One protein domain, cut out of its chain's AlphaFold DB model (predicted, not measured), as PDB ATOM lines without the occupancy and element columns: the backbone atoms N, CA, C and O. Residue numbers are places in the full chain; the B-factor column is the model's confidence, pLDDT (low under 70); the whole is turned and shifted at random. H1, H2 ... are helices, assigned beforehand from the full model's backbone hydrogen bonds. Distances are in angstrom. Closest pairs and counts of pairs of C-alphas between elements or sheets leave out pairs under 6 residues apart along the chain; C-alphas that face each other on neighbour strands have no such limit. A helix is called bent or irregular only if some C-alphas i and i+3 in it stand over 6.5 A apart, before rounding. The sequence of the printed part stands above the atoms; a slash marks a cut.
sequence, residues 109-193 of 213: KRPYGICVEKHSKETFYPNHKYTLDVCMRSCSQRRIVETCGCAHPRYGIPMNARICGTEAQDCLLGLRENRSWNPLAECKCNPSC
ATOM      1  N   LYS A 109      52.834  36.836  -6.197       94.00
ATOM      2  CA  LYS A 109      51.940  37.839  -6.795       94.00
ATOM      3  C   LYS A 109      52.382  38.173  -8.227       94.00
ATOM      4  O   LYS A 109      53.410  37.689  -8.711       94.00
ATOM      5  N   ARG A 110      51.612  39.028  -8.909       91.94
ATOM      6  CA  ARG A 110      51.990  39.553 -10.230       91.94
ATOM      7  C   ARG A 110      53.368  40.230 -10.148       91.94
ATOM      8  O   ARG A 110      53.617  40.920  -9.160       91.94
ATOM      9  N   PRO A 111      54.243  40.050 -11.155       94.44
ATOM     10  CA  PRO A 111      53.993  39.419 -12.461       94.44
ATOM     11  C   PRO A 111      54.113  37.882 -12.501       94.44
ATOM     12  O   PRO A 111      53.678  37.280 -13.476       94.44
ATOM     13  N   TYR A 112      54.651  37.237 -11.465       93.56
ATOM     14  CA  TYR A 112      54.984  35.802 -11.485       93.56
ATOM     15  C   TYR A 112      53.803  34.867 -11.181       93.56
ATOM     16  O   TYR A 112      53.865  33.672 -11.460       93.56
ATOM     17  N   GLY A 113      52.719  35.394 -10.614       93.25
ATOM     18  CA  GLY A 113      51.484  34.655 -10.371       93.25
ATOM     19  C   GLY A 113      50.267  35.568 -10.255       93.25
ATOM     20  O   GLY A 113      50.362  36.789 -10.366       93.25
ATOM     21  N   ILE A 114      49.093  34.971 -10.053       92.62
ATOM     22  CA  ILE A 114      47.801  35.682 -10.024       92.62
ATOM     23  C   ILE A 114      47.120  35.641  -8.653       92.62
ATOM     24  O   ILE A 114      45.943  35.974  -8.549       92.62
ATOM     25  N   CYS A 115      47.830  35.208  -7.610       93.94
ATOM     26  CA  CYS A 115      47.248  35.085  -6.279       93.94
ATOM     27  C   CYS A 115      46.825  36.446  -5.707       93.94
ATOM     28  O   CYS A 115      47.360  37.494  -6.085       93.94
ATOM     29  N   VAL A 116      45.877  36.421  -4.773       91.69
ATOM     30  CA  VAL A 116      45.385  37.614  -4.074       91.69
ATOM     31  C   VAL A 116      45.295  37.357  -2.571       91.69
ATOM     32  O   VAL A 116      45.034  36.238  -2.145       91.69
ATOM     33  N   GLU A 117      45.501  38.387  -1.752       85.56
ATOM     34  CA  GLU A 117      45.292  38.301  -0.293       85.56
ATOM     35  C   GLU A 117      43.844  38.605   0.100       85.56
ATOM     36  O   GLU A 117      43.333  38.093   1.093       85.56
ATOM     37  N   LYS A 118      43.179  39.451  -0.689       81.38
ATOM     38  CA  LYS A 118      41.768  39.810  -0.560       81.38
ATOM     39  C   LYS A 118      41.161  39.918  -1.951       81.38
ATOM     40  O   LYS A 118      41.845  40.283  -2.909       81.38
ATOM     41  N   HIS A 119      39.877  39.605  -2.062       78.12
ATOM     42  CA  HIS A 119      39.134  39.852  -3.290       78.12
ATOM     43  C   HIS A 119      38.804  41.341  -3.434       78.12
ATOM     44  O   HIS A 119      38.691  42.049  -2.436       78.12
ATOM     45  N   SER A 120      38.624  41.810  -4.671       70.25
ATOM     46  CA  SER A 120      38.285  43.212  -4.949       70.25
ATOM     47  C   SER A 120      36.883  43.598  -4.471       70.25
ATOM     48  O   SER A 120      36.651  44.753  -4.135       70.25
ATOM     49  N   LYS A 121      35.948  42.641  -4.441       75.56
ATOM     50  CA  LYS A 121      34.621  42.805  -3.835       75.56
ATOM     51  C   LYS A 121      34.621  42.234  -2.421       75.56
ATOM     52  O   LYS A 121      35.160  41.146  -2.202       75.56
ATOM     53  N   GLU A 122      33.939  42.909  -1.501       76.25
ATOM     54  CA  GLU A 122      33.729  42.405  -0.142       76.25
ATOM     55  C   GLU A 122      33.070  41.018  -0.157       76.25
ATOM     56  O   GLU A 122      32.146  40.738  -0.931       76.25
ATOM     57  N   THR A 123      33.595  40.115   0.669       85.00
ATOM     58  CA  THR A 123      33.064  38.761   0.857       85.00
ATOM     59  C   THR A 123      31.987  38.773   1.928       85.00
ATOM     60  O   THR A 123      32.139  39.465   2.931       85.00
ATOM     61  N   PHE A 124      30.973  37.918   1.814       91.12
ATOM     62  CA  PHE A 124      29.915  37.804   2.833       91.12
ATOM     63  C   PHE A 124      30.340  37.016   4.089       91.12
ATOM     64  O   PHE A 124      29.508  36.471   4.807       91.12
ATOM     65  N   TYR A 125      31.649  36.952   4.347       90.31
ATOM     66  CA  TYR A 125      32.290  36.222   5.440       90.31
ATOM     67  C   TYR A 125      33.303  37.139   6.152       90.31
ATOM     68  O   TYR A 125      34.502  36.870   6.112       90.31
ATOM     69  N   PRO A 126      32.860  38.242   6.785       85.75
ATOM     70  CA  PRO A 126      33.746  39.315   7.258       85.75
ATOM     71  C   PRO A 126      34.758  38.870   8.328       85.75
ATOM     72  O   PRO A 126      35.846  39.427   8.419       85.75
ATOM     73  N   ASN A 127      34.428  37.832   9.101       87.50
ATOM     74  CA  ASN A 127      35.285  37.301  10.169       87.50
ATOM     75  C   ASN A 127      36.265  36.218   9.686       87.50
ATOM     76  O   ASN A 127      37.022  35.668  10.488       87.50
ATOM     77  N   HIS A 128      36.254  35.894   8.390       89.88
ATOM     78  CA  HIS A 128      37.075  34.833   7.820       89.88
ATOM     79  C   HIS A 128      38.113  35.384   6.842       89.88
ATOM     80  O   HIS A 128      37.928  36.407   6.184       89.88
ATOM     81  N   LYS A 129      39.238  34.677   6.737       91.00
ATOM     82  CA  LYS A 129      40.266  34.932   5.736       91.00
ATOM     83  C   LYS A 129      39.734  34.618   4.347       91.00
ATOM     84  O   LYS A 129      38.894  33.737   4.159       91.00
ATOM     85  N   TYR A 130      40.302  35.306   3.367       92.06
ATOM     86  CA  TYR A 130      40.045  35.011   1.973       92.06
ATOM     87  C   TYR A 130      40.469  33.577   1.629       92.06
ATOM     88  O   TYR A 130      41.599  33.163   1.889       92.06
ATOM     89  N   THR A 131      39.562  32.838   0.999       92.25
ATOM     90  CA  THR A 131      39.839  31.565   0.336       92.25
ATOM     91  C   THR A 131      39.130  31.551  -1.011       92.25
ATOM     92  O   THR A 131      38.189  32.318  -1.244       92.25
ATOM     93  N   LEU A 132      39.564  30.658  -1.903       91.62
ATOM     94  CA  LEU A 132      38.893  30.478  -3.187       91.62
ATOM     95  C   LEU A 132      37.413  30.101  -2.987       91.62
ATOM     96  O   LEU A 132      36.546  30.667  -3.643       91.62
ATOM     97  N   ASP A 133      37.121  29.226  -2.020       92.00
ATOM     98  CA  ASP A 133      35.756  28.809  -1.671       92.00
ATOM     99  C   ASP A 133      34.876  29.982  -1.205       92.00
ATOM    100  O   ASP A 133      33.782  30.192  -1.731       92.00
ATOM    101  N   VAL A 134      35.386  30.812  -0.288       93.81
ATOM    102  CA  VAL A 134      34.689  32.013   0.206       93.81
ATOM    103  C   VAL A 134      34.363  32.971  -0.943       93.81
ATOM    104  O   VAL A 134      33.269  33.546  -0.983       93.81
ATOM    105  N   CYS A 135      35.284  33.128  -1.896       94.12
ATOM    106  CA  CYS A 135      35.066  33.944  -3.086       94.12
ATOM    107  C   CYS A 135      33.937  33.390  -3.960       94.12
ATOM    108  O   CYS A 135      33.008  34.125  -4.305       94.12
ATOM    109  N   MET A 136      33.991  32.091  -4.270       93.38
ATOM    110  CA  MET A 136      33.007  31.424  -5.124       93.38
ATOM    111  C   MET A 136      31.614  31.448  -4.496       93.38
ATOM    112  O   MET A 136      30.651  31.831  -5.157       93.38
ATOM    113  N   ARG A 137      31.494  31.145  -3.200       94.06
ATOM    114  CA  ARG A 137      30.214  31.198  -2.474       94.06
ATOM    115  C   ARG A 137      29.663  32.619  -2.383       94.06
ATOM    116  O   ARG A 137      28.471  32.822  -2.598       94.06
ATOM    117  N   SER A 138      30.523  33.614  -2.147       94.44
ATOM    118  CA  SER A 138      30.105  35.024  -2.169       94.44
ATOM    119  C   SER A 138      29.640  35.456  -3.564       94.44
ATOM    120  O   SER A 138      28.666  36.192  -3.683       94.44
ATOM    121  N   CYS A 139      30.299  34.995  -4.629       94.38
ATOM    122  CA  CYS A 139      29.884  35.263  -6.005       94.38
ATOM    123  C   CYS A 139      28.520  34.640  -6.330       94.38
ATOM    124  O   CYS A 139      27.629  35.347  -6.802       94.38
ATOM    125  N   SER A 140      28.329  33.357  -6.010       93.50
ATOM    126  CA  SER A 140      27.038  32.676  -6.161       93.50
ATOM    127  C   SER A 140      25.931  33.411  -5.411       93.50
ATOM    128  O   SER A 140      24.858  33.638  -5.960       93.50
ATOM    129  N   GLN A 141      26.203  33.848  -4.179       95.06
ATOM    130  CA  GLN A 141      25.234  34.600  -3.390       95.06
ATOM    131  C   GLN A 141      24.893  35.956  -4.020       95.06
ATOM    132  O   GLN A 141      23.721  36.320  -4.042       95.06
ATOM    133  N   ARG A 142      25.871  36.691  -4.573       94.19
ATOM    134  CA  ARG A 142      25.598  37.948  -5.293       94.19
ATOM    135  C   ARG A 142      24.653  37.713  -6.463       94.19
ATOM    136  O   ARG A 142      23.647  38.398  -6.555       94.19
ATOM    137  N   ARG A 143      24.918  36.686  -7.275       93.81
ATOM    138  CA  ARG A 143      24.052  36.315  -8.403       93.81
ATOM    139  C   ARG A 143      22.622  36.008  -7.956       93.81
ATOM    140  O   ARG A 143      21.675  36.441  -8.606       93.81
ATOM    141  N   ILE A 144      22.461  35.277  -6.851       95.12
ATOM    142  CA  ILE A 144      21.138  34.950  -6.299       95.12
ATOM    143  C   ILE A 144      20.420  36.218  -5.827       95.12
ATOM    144  O   ILE A 144      19.257  36.412  -6.168       95.12
ATOM    145  N   VAL A 145      21.111  37.102  -5.108       95.31
ATOM    146  CA  VAL A 145      20.533  38.367  -4.631       95.31
ATOM    147  C   VAL A 145      20.152  39.278  -5.800       95.31
ATOM    148  O   VAL A 145      19.053  39.823  -5.799       95.31
ATOM    149  N   GLU A 146      21.013  39.400  -6.811       93.69
ATOM    150  CA  GLU A 146      20.784  40.226  -8.004       93.69
ATOM    151  C   GLU A 146      19.624  39.699  -8.864       93.69
ATOM    152  O   GLU A 146      18.876  40.496  -9.422       93.69
ATOM    153  N   THR A 147      19.444  38.375  -8.955       94.31
ATOM    154  CA  THR A 147      18.427  37.774  -9.840       94.31
ATOM    155  C   THR A 147      17.099  37.500  -9.130       94.31
ATOM    156  O   THR A 147      16.039  37.768  -9.686       94.31
ATOM    157  N   CYS A 148      17.135  36.956  -7.912       95.19
ATOM    158  CA  CYS A 148      15.943  36.529  -7.170       95.19
ATOM    159  C   CYS A 148      15.525  37.521  -6.068       95.19
ATOM    160  O   CYS A 148      14.487  37.339  -5.430       95.19
ATOM    161  N   GLY A 149      16.330  38.555  -5.789       95.31
ATOM    162  CA  GLY A 149      16.018  39.565  -4.773       95.31
ATOM    163  C   GLY A 149      16.002  39.032  -3.334       95.31
ATOM    164  O   GLY A 149      15.335  39.608  -2.473       95.31
ATOM    165  N   CYS A 150      16.672  37.908  -3.065       96.12
ATOM    166  CA  CYS A 150      16.801  37.302  -1.739       96.12
ATOM    167  C   CYS A 150      18.172  36.627  -1.574       96.12
ATOM    168  O   CYS A 150      18.856  36.337  -2.550       96.12
ATOM    169  N   ALA A 151      18.595  36.394  -0.336       96.25
ATOM    170  CA  ALA A 151      19.850  35.747   0.019       96.25
ATOM    171  C   ALA A 151      19.622  34.270   0.351       96.25
ATOM    172  O   ALA A 151      18.793  33.924   1.196       96.25
ATOM    173  N   HIS A 152      20.396  33.385  -0.274       94.75
ATOM    174  CA  HIS A 152      20.319  31.961   0.015       94.75
ATOM    175  C   HIS A 152      20.901  31.683   1.419       94.75
ATOM    176  O   HIS A 152      22.055  32.045   1.666       94.75
ATOM    177  N   PRO A 153      20.179  30.996   2.331       90.94
ATOM    178  CA  PRO A 153      20.595  30.833   3.736       90.94
ATOM    179  C   PRO A 153      21.868  29.992   3.938       90.94
ATOM    180  O   PRO A 153      22.525  30.083   4.967       90.94
ATOM    181  N   ARG A 154      22.231  29.159   2.956       89.50
ATOM    182  CA  ARG A 154      23.457  28.327   2.967       89.50
ATOM    183  C   ARG A 154      24.765  29.103   2.753       89.50
ATOM    184  O   ARG A 154      25.848  28.566   3.003       89.50
ATOM    185  N   TYR A 155      24.690  30.333   2.254       92.44
ATOM    186  CA  TYR A 155      25.854  31.186   2.022       92.44
ATOM    187  C   TYR A 155      25.865  32.351   3.010       92.44
ATOM    188  O   TYR A 155      24.870  32.612   3.681       92.44
ATOM    189  N   GLY A 156      26.990  33.064   3.090       91.00
ATOM    190  CA  GLY A 156      27.076  34.298   3.867       91.00
ATOM    191  C   GLY A 156      25.981  35.281   3.446       91.00
ATOM    192  O   GLY A 156      25.752  35.490   2.251       91.00
ATOM    193  N   ILE A 157      25.272  35.850   4.418       91.88
ATOM    194  CA  ILE A 157      24.125  36.729   4.173       91.88
ATOM    195  C   ILE A 157      24.613  38.189   4.172       91.88
ATOM    196  O   ILE A 157      25.243  38.614   5.142       91.88
ATOM    197  N   PRO A 158      24.352  38.970   3.107       90.38
ATOM    198  CA  PRO A 158      24.615  40.409   3.101       90.38
ATOM    199  C   PRO A 158      23.800  41.138   4.182       90.38
ATOM    200  O   PRO A 158      22.645  40.786   4.407       90.38
ATOM    201  N   MET A 159      24.351  42.196   4.794       84.25
ATOM    202  CA  MET A 159      23.759  42.873   5.968       84.25
ATOM    203  C   MET A 159      22.306  43.361   5.795       84.25
ATOM    204  O   MET A 159      21.594  43.450   6.787       84.25
ATOM    205  N   ASN A 160      21.844  43.615   4.565       86.31
ATOM    206  CA  ASN A 160      20.495  44.129   4.276       86.31
ATOM    207  C   ASN A 160      19.666  43.212   3.355       86.31
ATOM    208  O   ASN A 160      18.702  43.665   2.739       86.31
ATOM    209  N   ALA A 161      20.045  41.942   3.200       92.25
ATOM    210  CA  ALA A 161      19.328  41.024   2.319       92.25
ATOM    211  C   ALA A 161      18.292  40.187   3.084       92.25
ATOM    212  O   ALA A 161      18.601  39.582   4.111       92.25
ATOM    213  N   ARG A 162      17.070  40.086   2.541       94.44
ATOM    214  CA  ARG A 162      16.058  39.137   3.032       94.44
ATOM    215  C   ARG A 162      16.497  37.704   2.733       94.44
ATOM    216  O   ARG A 162      16.984  37.438   1.637       94.44
ATOM    217  N   ILE A 163      16.307  36.779   3.668       94.62
ATOM    218  CA  ILE A 163      16.574  35.354   3.430       94.62
ATOM    219  C   ILE A 163      15.516  34.806   2.462       94.62
ATOM    220  O   ILE A 163      14.341  35.141   2.590       94.62
ATOM    221  N   CYS A 164      15.927  33.990   1.490       95.12
ATOM    222  CA  CYS A 164      14.999  33.329   0.573       95.12
ATOM    223  C   CYS A 164      14.076  32.362   1.330       95.12
ATOM    224  O   CYS A 164      14.569  31.458   2.012       95.12
ATOM    225  N   GLY A 165      12.761  32.534   1.179       92.62
ATOM    226  CA  GLY A 165      11.762  31.552   1.588       92.62
ATOM    227  C   GLY A 165      11.398  30.588   0.456       92.62
ATOM    228  O   GLY A 165      12.105  30.478  -0.553       92.62
ATOM    229  N   THR A 166      10.286  29.874   0.623       91.25
ATOM    230  CA  THR A 166       9.779  28.916  -0.375       91.25
ATOM    231  C   THR A 166       9.326  29.600  -1.663       91.25
ATOM    232  O   THR A 166       9.363  28.983  -2.723       91.25
ATOM    233  N   GLU A 167       8.977  30.886  -1.615       92.88
ATOM    234  CA  GLU A 167       8.550  31.666  -2.779       92.88
ATOM    235  C   GLU A 167       9.657  31.865  -3.824       92.88
ATOM    236  O   GLU A 167       9.376  32.106  -4.994       92.88
ATOM    237  N   ALA A 168      10.926  31.757  -3.420       93.81
ATOM    238  CA  ALA A 168      12.069  31.908  -4.317       93.81
ATOM    239  C   ALA A 168      12.511  30.583  -4.961       93.81
ATOM    240  O   ALA A 168      13.479  30.575  -5.725       93.81
ATOM    241  N   GLN A 169      11.847  29.463  -4.652       93.00
ATOM    242  CA  GLN A 169      12.292  28.124  -5.045       93.00
ATOM    243  C   GLN A 169      12.461  27.975  -6.563       93.00
ATOM    244  O   GLN A 169      13.513  27.514  -7.007       93.00
ATOM    245  N   ASP A 170      11.491  28.433  -7.354       94.94
ATOM    246  CA  ASP A 170      11.548  28.337  -8.819       94.94
ATOM    247  C   ASP A 170      12.697  29.172  -9.403       94.94
ATOM    248  O   ASP A 170      13.426  28.712 -10.282       94.94
ATOM    249  N   CYS A 171      12.939  30.367  -8.853       95.56
ATOM    250  CA  CYS A 171      14.063  31.212  -9.260       95.56
ATOM    251  C   CYS A 171      15.413  30.551  -8.944       95.56
ATOM    252  O   CYS A 171      16.322  30.531  -9.778       95.56
ATOM    253  N   LEU A 172      15.543  29.959  -7.751       95.25
ATOM    254  CA  LEU A 172      16.756  29.256  -7.334       95.25
ATOM    255  C   LEU A 172      17.037  28.023  -8.204       95.25
ATOM    256  O   LEU A 172      18.193  27.780  -8.560       95.25
ATOM    257  N   LEU A 173      15.999  27.262  -8.568       94.00
ATOM    258  CA  LEU A 173      16.117  26.133  -9.492       94.00
ATOM    259  C   LEU A 173      16.536  26.604 -10.888       94.00
ATOM    260  O   LEU A 173      17.516  26.089 -11.429       94.00
ATOM    261  N   GLY A 174      15.905  27.658 -11.412       94.69
ATOM    262  CA  GLY A 174      16.283  28.254 -12.694       94.69
ATOM    263  C   GLY A 174      17.741  28.730 -12.726       94.69
ATOM    264  O   GLY A 174      18.464  28.477 -13.690       94.69
ATOM    265  N   LEU A 175      18.232  29.351 -11.648       93.31
ATOM    266  CA  LEU A 175      19.639  29.758 -11.534       93.31
ATOM    267  C   LEU A 175      20.614  28.577 -11.516       93.31
ATOM    268  O   LEU A 175      21.715  28.692 -12.072       93.31
ATOM    269  N   ARG A 176      20.227  27.476 -10.864       89.75
ATOM    270  CA  ARG A 176      21.015  26.240 -10.780       89.75
ATOM    271  C   ARG A 176      21.089  25.527 -12.130       89.75
ATOM    272  O   ARG A 176      22.133  24.972 -12.456       89.75
ATOM    273  N   GLU A 177      20.003  25.542 -12.893       91.56
ATOM    274  CA  GLU A 177      19.907  24.873 -14.195       91.56
ATOM    275  C   GLU A 177      20.432  25.723 -15.358       91.56
ATOM    276  O   GLU A 177      20.720  25.192 -16.432       91.56
ATOM    277  N   ASN A 178      20.615  27.030 -15.153       91.06
ATOM    278  CA  ASN A 178      21.140  27.930 -16.170       91.06
ATOM    279  C   ASN A 178      22.613  27.623 -16.503       91.06
ATOM    280  O   ASN A 178      23.541  28.154 -15.886       91.06
ATOM    281  N   ARG A 179      22.802  26.806 -17.544       87.31
ATOM    282  CA  ARG A 179      24.104  26.392 -18.094       87.31
ATOM    283  C   ARG A 179      24.905  27.520 -18.744       87.31
ATOM    284  O   ARG A 179      26.091  27.333 -18.992       87.31
ATOM    285  N   SER A 180      24.282  28.662 -19.027       89.69
ATOM    286  CA  SER A 180      24.976  29.819 -19.611       89.69
ATOM    287  C   SER A 180      25.917  30.479 -18.608       89.69
ATOM    288  O   SER A 180      26.839  31.186 -19.003       89.69
ATOM    289  N   TRP A 181      25.680  30.259 -17.313       89.94
ATOM    290  CA  TRP A 181      26.501  30.824 -16.259       89.94
ATOM    291  C   TRP A 181      27.817  30.072 -16.119       89.94
ATOM    292  O   TRP A 181      27.824  28.865 -15.857       89.94
ATOM    293  N   ASN A 182      28.930  30.797 -16.231       89.81
ATOM    294  CA  ASN A 182      30.257  30.240 -16.010       89.81
ATOM    295  C   ASN A 182      30.894  30.863 -14.756       89.81
ATOM    296  O   ASN A 182      31.487  31.946 -14.837       89.81
ATOM    297  N   PRO A 183      30.868  30.156 -13.610       86.81
ATOM    298  CA  PRO A 183      31.445  30.642 -12.360       86.81
ATOM    299  C   PRO A 183      32.918  31.048 -12.484       86.81
ATOM    300  O   PRO A 183      33.352  32.004 -11.847       86.81
ATOM    301  N   LEU A 184      33.703  30.344 -13.307       86.00
ATOM    302  CA  LEU A 184      35.137  30.611 -13.448       86.00
ATOM    303  C   LEU A 184      35.397  31.945 -14.157       86.00
ATOM    304  O   LEU A 184      36.278  32.700 -13.748       86.00
ATOM    305  N   ALA A 185      34.615  32.248 -15.194       87.56
ATOM    306  CA  ALA A 185      34.755  33.480 -15.965       87.56
ATOM    307  C   ALA A 185      34.137  34.689 -15.242       87.56
ATOM    308  O   ALA A 185      34.708  35.782 -15.239       87.56
ATOM    309  N   GLU A 186      32.983  34.492 -14.605       89.06
ATOM    310  CA  GLU A 186      32.189  35.583 -14.038       89.06
ATOM    311  C   GLU A 186      32.632  35.978 -12.628       89.06
ATOM    312  O   GLU A 186      32.679  37.169 -12.308       89.06
ATOM    313  N   CYS A 187      33.018  35.013 -11.786       90.62
ATOM    314  CA  CYS A 187      33.406  35.309 -10.406       90.62
ATOM    315  C   CYS A 187      34.818  35.889 -10.285       90.62
ATOM    316  O   CYS A 187      35.103  36.584  -9.309       90.62
ATOM    317  N   LYS A 188      35.702  35.618 -11.261       90.94
ATOM    318  CA  LYS A 188      37.098  36.103 -11.292       90.94
ATOM    319  C   LYS A 188      37.837  35.866  -9.962       90.94
ATOM    320  O   LYS A 188      38.571  36.726  -9.469       90.94
ATOM    321  N   CYS A 189      37.603  34.706  -9.353       92.88
ATOM    322  CA  CYS A 189      38.192  34.325  -8.077       92.88
ATOM    323  C   CYS A 189      39.590  33.735  -8.286       92.88
ATOM    324  O   CYS A 189      39.748  32.716  -8.950       92.88
ATOM    325  N   ASN A 190      40.601  34.363  -7.685       92.88
ATOM    326  CA  ASN A 190      41.990  33.903  -7.737       92.88
ATOM    327  C   ASN A 190      42.378  33.156  -6.451       92.88
ATOM    328  O   ASN A 190      41.794  33.418  -5.398       92.88
ATOM    329  N   PRO A 191      43.370  32.250  -6.476       93.25
ATOM    330  CA  PRO A 191      43.822  31.559  -5.269       93.25
ATOM    331  C   PRO A 191      44.451  32.524  -4.251       93.25
ATOM    332  O   PRO A 191      44.973  33.579  -4.618       93.25
ATOM    333  N   SER A 192      44.441  32.140  -2.971       93.94
ATOM    334  CA  SER A 192      45.140  32.893  -1.923       93.94
ATOM    335  C   SER A 192      46.658  32.836  -2.122       93.94
ATOM    336  O   SER A 192      47.192  31.803  -2.549       93.94
ATOM    337  N   CYS A 193      47.356  33.931  -1.814       94.31
ATOM    338  CA  CYS A 193      48.821  33.948  -1.819       94.31
ATOM    339  C   CYS A 193      49.408  33.101  -0.692       94.31
ATOM    340  O   CYS A 193      50.348  32.353  -0.935       94.31
TER     341      CYS A 193
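Overview. This is residues 109 to 193 of the 213 residues of an uncharacterized protein of Steinernema carpocapsae (UniProt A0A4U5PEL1). One helix, H1, runs through the middle of a flat body, with the irregular helix H2 set steeply at its last residues and the short helix H3 packed on its first half. Looped stretches, residues 121 to 130 and 153 to 163, lie on the side of H1 away from H3, and the two ends of the printed part come together at the end of the body far from H2. The printed part has 85 residues with three named helices, in the order H1, H2, H3, and no named strand; the class is all helix, with 34 residues in named elements, under half. It is only just compact, close to loose, with a radius of gyration of the C-alphas of 14.0 A and spans of 47 by 30 by 15 A.

Along the chain. Find C-alpha 132 at (38.893, 30.478, -3.187); from there H1, residues 132 to 148, runs 24.1 A to C-alpha 148 at (15.943, 36.529, -7.170). Next look at H2, residues 166 to 177, 17.6 A long and irregular: C-alphas 167 and 170 are 7.5 A apart. H3, residues 183 to 187, ends at C-alpha 187, (33.406, 35.309, -10.406).

Arrangement. Start at H1, which touches H2 with its residues 144 to 148 alone; the closest C-alphas, of Cys 148 and Cys 171, are 6.0 A apart. These two helices run opposite ways at a steep tilt of 60 degrees. H1 touches H3 with residues 135 to 140 alone, closest at the C-alphas of Cys 139 and Cys 187, 5.6 A. H2 and H3 are apart. In H1 and H3 every O i to N i+4 pair is within hydrogen-bond range; in H2, 6 of 8 are.

Size, cuts and confidence. The farthest C-alphas, of Tyr 112 and Glu 167, are 47.4 A apart, while those of Lys 109 and Cys 193 are 7.0 A apart. The link from H1 to H2 is long, 17 residues, and that from H2 to H3 is tight, 5 residues. The printed part has no cut, its mean pLDDT is 91.2, and no printed residue is under 70.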